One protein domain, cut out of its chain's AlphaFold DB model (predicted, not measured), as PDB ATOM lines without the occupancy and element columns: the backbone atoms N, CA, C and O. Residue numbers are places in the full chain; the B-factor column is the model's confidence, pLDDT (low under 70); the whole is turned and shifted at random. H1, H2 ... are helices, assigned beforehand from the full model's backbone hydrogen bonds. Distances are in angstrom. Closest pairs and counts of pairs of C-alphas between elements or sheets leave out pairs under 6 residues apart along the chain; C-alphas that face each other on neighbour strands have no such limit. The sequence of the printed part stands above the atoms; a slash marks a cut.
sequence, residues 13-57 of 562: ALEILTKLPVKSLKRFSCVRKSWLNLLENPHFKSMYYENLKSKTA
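This is residues 13 to 57 of the 562 residues of the protein "F-box domain-containing protein" of Arachis hypogaea (UniProt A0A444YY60). The longest helix, H3, the loop of residues 29 to 41 and the short helix H2 are laid out as an open C, and the short helix H1 sits over one side of it, packing on H3 near Tyr 48. The end of H3 and the bend of the loop at Lys 33 make the two ends of an elongated outline of 33 by 18 by 15 A. The printed part has 45 residues with three named helices, H1, H2 and H3 in chain order, and no named strand; the class is all helix. The whole is compact, with a radius of gyration of the C-alphas of 10.2 A.

Start at H3, residues 42 to 56. H1, residues 13 to 18, touches it: look at the closest C-alphas, those of Thr 18 and Tyr 48, 4.5 A apart. Their lines stand at a steep tilt of 54 degrees and they run the same way. From H1 go on to H2, residues 22 to 28, which is close to it but not clearly touching; the closest C-alphas, those of Leu 17 and Leu 25, are 6.8 A apart. H1 and H2 run opposite ways at a shallow tilt of 26 degrees. H2 and H3 are apart. In H1, H2 and H3 every O i to N i+4 pair is within hydrogen-bond range.

Find C-alpha 42 at (185.785, 180.831, 212.432); from there H3 runs 21.0 A to C-alpha 56 at (193.321, 194.233, 198.071). H1 begins at C-alpha 13, at (200.678, 175.561, 208.303), and measures 8.6 A. H2 measures 9.7 A.

Look to Lys 33 and Ala 57 for the two C-alphas farthest apart, 33.4 A. The printed part has no cut. The link from H1 to H2 is tight, with 3 residues, and that from H2 to H3 is long, with 13. The mean pLDDT of the printed part is 78.1; residues 53 to 57 are under 70.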
ATOM      1  N   ALA A  13     201.506 176.227 209.303       83.44
ATOM      2  CA  ALA A  13     200.678 175.561 208.303       83.44
ATOM      3  C   ALA A  13     199.372 176.333 208.043       83.44
ATOM      4  O   ALA A  13     199.004 176.518 206.885       83.44
ATOM      5  N   LEU A  14     198.692 176.820 209.088       84.81
ATOM      6  CA  LEU A  14     197.504 177.664 208.946       84.81
ATOM      7  C   LEU A  14     197.847 178.967 208.219       84.81
ATOM      8  O   LEU A  14     197.145 179.322 207.278       84.81
ATOM      9  N   GLU A  15     198.950 179.632 208.564       84.56
ATOM     10  CA  GLU A  15     199.382 180.855 207.879       84.56
ATOM     11  C   GLU A  15     199.634 180.621 206.377       84.56
ATOM     12  O   GLU A  15     199.160 181.389 205.538       84.56
ATOM     13  N   ILE A  16     200.309 179.526 206.012       86.31
ATOM     14  CA  ILE A  16     200.523 179.151 204.606       86.31
ATOM     15  C   ILE A  16     199.185 178.900 203.912       86.31
ATOM     16  O   ILE A  16     198.928 179.467 202.849       86.31
ATOM     17  N   LEU A  17     198.316 178.085 204.518       86.69
ATOM     18  CA  LEU A  17     197.008 177.755 203.957       86.69
ATOM     19  C   LEU A  17     196.163 179.018 203.754       86.69
ATOM     20  O   LEU A  17     195.520 179.152 202.715       86.69
ATOM     21  N   THR A  18     196.226 179.992 204.666       86.50
ATOM     22  CA  THR A  18     195.459 181.235 204.509       86.50
ATOM     23  C   THR A  18     195.850 182.064 203.288       86.50
ATOM     24  O   THR A  18     195.049 182.855 202.803       86.50
ATOM     25  N   LYS A  19     197.067 181.882 202.760       84.56
ATOM     26  CA  LYS A  19     197.569 182.601 201.578       84.56
ATOM     27  C   LYS A  19     197.090 181.991 200.259       84.56
ATOM     28  O   LYS A  19     197.255 182.638 199.222       84.56
ATOM     29  N   LEU A  20     196.509 180.789 200.286       83.56
ATOM     30  CA  LEU A  20     196.154 180.019 199.096       83.56
ATOM     31  C   LEU A  20     194.757 180.364 198.546       83.56
ATOM     32  O   LEU A  20     193.838 180.663 199.305       83.56
ATOM     33  N   PRO A  21     194.528 180.256 197.227       77.94
ATOM     34  CA  PRO A  21     193.182 180.341 196.662       77.94
ATOM     35  C   PRO A  21     192.248 179.255 197.221       77.94
ATOM     36  O   PRO A  21     192.694 178.144 197.525       77.94
ATOM     37  N   VAL A  22     190.938 179.530 197.277       77.69
ATOM     38  CA  VAL A  22     189.912 178.559 197.725       77.69
ATOM     39  C   VAL A  22     190.004 177.241 196.953       77.69
ATOM     40  O   VAL A  22     189.883 176.166 197.542       77.69
ATOM     41  N   LYS A  23     190.309 177.312 195.652       78.19
ATOM     42  CA  LYS A  23     190.581 176.147 194.804       78.19
ATOM     43  C   LYS A  23     191.627 175.212 195.412       78.19
ATOM     44  O   LYS A  23     191.423 174.003 195.517       78.19
ATOM     45  N   SER A  24     192.755 175.784 195.818       82.94
ATOM     46  CA  SER A  24     193.864 175.052 196.417       82.94
ATOM     47  C   SER A  24     193.482 174.530 197.797       82.94
ATOM     48  O   SER A  24     193.749 173.372 198.095       82.94
ATOM     49  N   LEU A  25     192.785 175.330 198.611       81.25
ATOM     50  CA  LEU A  25     192.289 174.896 199.920       81.25
ATOM     51  C   LEU A  25     191.367 173.677 199.832       81.25
ATOM     52  O   LEU A  25     191.552 172.725 200.589       81.25
ATOM     53  N   LYS A  26     190.440 173.651 198.865       77.06
ATOM     54  CA  LYS A  26     189.609 172.468 198.596       77.06
ATOM     55  C   LYS A  26     190.459 171.244 198.272       77.06
ATOM     56  O   LYS A  26     190.216 170.171 198.811       77.06
ATOM     57  N   ARG A  27     191.500 171.393 197.457       79.62
ATOM     58  CA  ARG A  27     192.415 170.283 197.143       79.62
ATOM     59  C   ARG A  27     193.221 169.832 198.360       79.62
ATOM     60  O   ARG A  27     193.429 168.641 198.525       79.62
ATOM     61  N   PHE A  28     193.634 170.741 199.238       78.56
ATOM     62  CA  PHE A  28     194.379 170.384 200.449       78.56
ATOM     63  C   PHE A  28     193.504 169.777 201.551       78.56
ATOM     64  O   PHE A  28     194.021 169.072 202.417       78.56
ATOM     65  N   SER A  29     192.186 169.972 201.494       74.12
ATOM     66  CA  SER A  29     191.239 169.383 202.448       74.12
ATOM     67  C   SER A  29     191.305 167.843 202.495       74.12
ATOM     68  O   SER A  29     191.074 167.250 203.548       74.12
ATOM     69  N   CYS A  30     191.711 167.184 201.398       74.44
ATOM     70  CA  CYS A  30     191.866 165.727 201.339       74.44
ATOM     71  C   CYS A  30     193.196 165.214 201.920       74.44
ATOM     72  O   CYS A  30     193.344 164.013 202.141       74.44
ATOM     73  N   VAL A  31     194.159 166.101 202.198       80.12
ATOM     74  CA  VAL A  31     195.499 165.722 202.677       80.12
ATOM     75  C   VAL A  31     195.490 165.386 204.166       80.12
ATOM     76  O   VAL A  31     196.219 164.498 204.612       80.12
ATOM     77  N   ARG A  32     194.663 166.071 204.965       77.31
ATOM     78  CA  ARG A  32     194.586 165.847 206.415       77.31
ATOM     79  C   ARG A  32     193.164 166.055 206.917       77.31
ATOM     80  O   ARG A  32     192.550 167.071 206.625       77.31
ATOM     81  N   LYS A  33     192.667 165.151 207.770       77.19
ATOM     82  CA  LYS A  33     191.313 165.260 208.357       77.19
ATOM     83  C   LYS A  33     191.075 166.585 209.087       77.19
ATOM     84  O   LYS A  33     189.995 167.148 208.988       77.19
ATOM     85  N   SER A  34     192.091 167.107 209.777       74.06
ATOM     86  CA  SER A  34     192.025 168.410 210.456       74.06
ATOM     87  C   SER A  34     191.855 169.594 209.496       74.06
ATOM     88  O   SER A  34     191.565 170.694 209.949       74.06
ATOM     89  N   TRP A  35     192.079 169.390 208.195       79.31
ATOM     90  CA  TRP A  35     191.967 170.413 207.159       79.31
ATOM     91  C   TRP A  35     190.655 170.355 206.380       79.31
ATOM     92  O   TRP A  35     190.338 171.305 205.666       79.31
ATOM     93  N   LEU A  36     189.877 169.283 206.553       77.50
ATOM     94  CA  LEU A  36     188.628 169.064 205.828       77.50
ATOM     95  C   LEU A  36     187.653 170.240 206.001       77.50
ATOM     96  O   LEU A  36     187.079 170.723 205.031       77.50
ATOM     97  N   ASN A  37     187.571 170.763 207.227       76.69
ATOM     98  CA  ASN A  37     186.611 171.791 207.621       76.69
ATOM     99  C   ASN A  37     187.303 173.128 207.951       76.69
ATOM    100  O   ASN A  37     186.817 173.910 208.768       76.69
ATOM    101  N   LEU A  38     188.461 173.417 207.338       80.56
ATOM    102  CA  LEU A  38     189.177 174.688 207.557       80.56
ATOM    103  C   LEU A  38     188.291 175.895 207.267       80.56
ATOM    104  O   LEU A  38     188.234 176.826 208.062       80.56
ATOM    105  N   LEU A  39     187.554 175.843 206.158       75.50
ATOM    106  CA  LEU A  39     186.621 176.892 205.757       75.50
ATOM    107  C   LEU A  39     185.326 176.889 206.576       75.50
ATOM    108  O   LEU A  39     184.462 177.702 206.296       75.50
ATOM    109  N   GLU A  40     185.174 176.034 207.585       78.00
ATOM    110  CA  GLU A  40     184.105 176.132 208.589       78.00
ATOM    111  C   GLU A  40     184.624 176.722 209.907       78.00
ATOM    112  O   GLU A  40     183.847 177.269 210.687       78.00
ATOM    113  N   ASN A  41     185.940 176.669 210.142       82.75
ATOM    114  CA  ASN A  41     186.567 177.180 211.353       82.75
ATOM    115  C   ASN A  41     186.544 178.728 211.375       82.75
ATOM    116  O   ASN A  41     187.170 179.357 210.515       82.75
ATOM    117  N   PRO A  42     185.895 179.370 212.370       81.19
ATOM    118  CA  PRO A  42     185.785 180.831 212.432       81.19
ATOM    119  C   PRO A  42     187.134 181.558 212.509       81.19
ATOM    120  O   PRO A  42     187.304 182.609 211.895       81.19
ATOM    121  N   HIS A  43     188.109 180.990 213.225       82.19
ATOM    122  CA  HIS A  43     189.445 181.568 213.348       82.19
ATOM    123  C   HIS A  43     190.186 181.529 212.008       82.19
ATOM    124  O   HIS A  43     190.740 182.539 211.578       82.19
ATOM    125  N   PHE A  44     190.120 180.396 211.303       85.00
ATOM    126  CA  PHE A  44     190.714 180.286 209.972       85.00
ATOM    127  C   PHE A  44     190.031 181.213 208.964       85.00
ATOM    128  O   PHE A  44     190.731 181.871 208.207       85.00
ATOM    129  N   LYS A  45     188.691 181.326 208.971       79.62
ATOM    130  CA  LYS A  45     187.969 182.295 208.125       79.62
ATOM    131  C   LYS A  45     188.447 183.725 208.364       79.62
ATOM    132  O   LYS A  45     188.680 184.451 207.402       79.62
ATOM    133  N   SER A  46     188.617 184.111 209.630       80.50
ATOM    134  CA  SER A  46     189.124 185.433 210.000       80.50
ATOM    135  C   SER A  46     190.550 185.652 209.490       80.50
ATOM    136  O   SER A  46     190.792 186.644 208.812       80.50
ATOM    137  N   MET A  47     191.472 184.706 209.711       83.50
ATOM    138  CA  MET A  47     192.844 184.817 209.195       83.50
ATOM    139  C   MET A  47     192.904 184.822 207.661       83.50
ATOM    140  O   MET A  47     193.636 185.617 207.072       83.50
ATOM    141  N   TYR A  48     192.142 183.935 207.012       81.94
ATOM    142  CA  TYR A  48     192.013 183.856 205.557       81.94
ATOM    143  C   TYR A  48     191.614 185.210 204.998       81.94
ATOM    144  O   TYR A  48     192.233 185.714 204.067       81.94
ATOM    145  N   TYR A  49     190.611 185.822 205.612       73.62
ATOM    146  CA  TYR A  49     190.082 187.083 205.151       73.62
ATOM    147  C   TYR A  49     191.004 188.271 205.454       73.62
ATOM    148  O   TYR A  49     191.179 189.110 204.579       73.62
ATOM    149  N   GLU A  50     191.625 188.370 206.632       77.50
ATOM    150  CA  GLU A  50     192.603 189.443 206.907       77.50
ATOM    151  C   GLU A  50     193.733 189.445 205.869       77.50
ATOM    152  O   GLU A  50     194.179 190.486 205.383       77.50
ATOM    153  N   ASN A  51     194.126 188.254 205.429       79.88
ATOM    154  CA  ASN A  51     195.053 188.088 204.326       79.88
ATOM    155  C   ASN A  51     194.468 188.583 202.989       79.88
ATOM    156  O   ASN A  51     195.142 189.329 202.279       79.88
ATOM    157  N   LEU A  52     193.204 188.267 202.669       73.44
ATOM    158  CA  LEU A  52     192.515 188.843 201.501       73.44
ATOM    159  C   LEU A  52     192.523 190.377 201.535       73.44
ATOM    160  O   LEU A  52     192.919 191.005 200.556       73.44
ATOM    161  N   LYS A  53     192.151 190.968 202.674       69.62
ATOM    162  CA  LYS A  53     192.098 192.418 202.899       69.62
ATOM    163  C   LYS A  53     193.466 193.073 202.714       69.62
ATOM    164  O   LYS A  53     193.573 194.126 202.090       69.62
ATOM    165  N   SER A  54     194.527 192.421 203.191       69.38
ATOM    166  CA  SER A  54     195.900 192.909 203.026       69.38
ATOM    167  C   SER A  54     196.355 192.959 201.561       69.38
ATOM    168  O   SER A  54     197.114 193.851 201.192       69.38
ATOM    169  N   LYS A  55     195.863 192.045 200.710       66.06
ATOM    170  CA  LYS A  55     196.205 191.992 199.279       66.06
ATOM    171  C   LYS A  55     195.444 193.019 198.441       66.06
ATOM    172  O   LYS A  55     195.942 193.456 197.408       66.06
ATOM    173  N   THR A  56     194.232 193.383 198.853       57.06
ATOM    174  CA  THR A  56     193.321 194.233 198.071       57.06
ATOM    175  C   THR A  56     193.460 195.730 198.391       57.06
ATOM    176  O   THR A  56     193.090 196.571 197.571       57.06
ATOM    177  N   ALA A  57     194.134 196.076 199.496       52.16
ATOM    178  CA  ALA A  57     194.378 197.441 199.982       52.16
ATOM    179  C   ALA A  57     195.100 198.407 199.009       52.16
ATOM    180  O   ALA A  57     195.237 199.592 199.314       52.16
TER     181      ALA A  57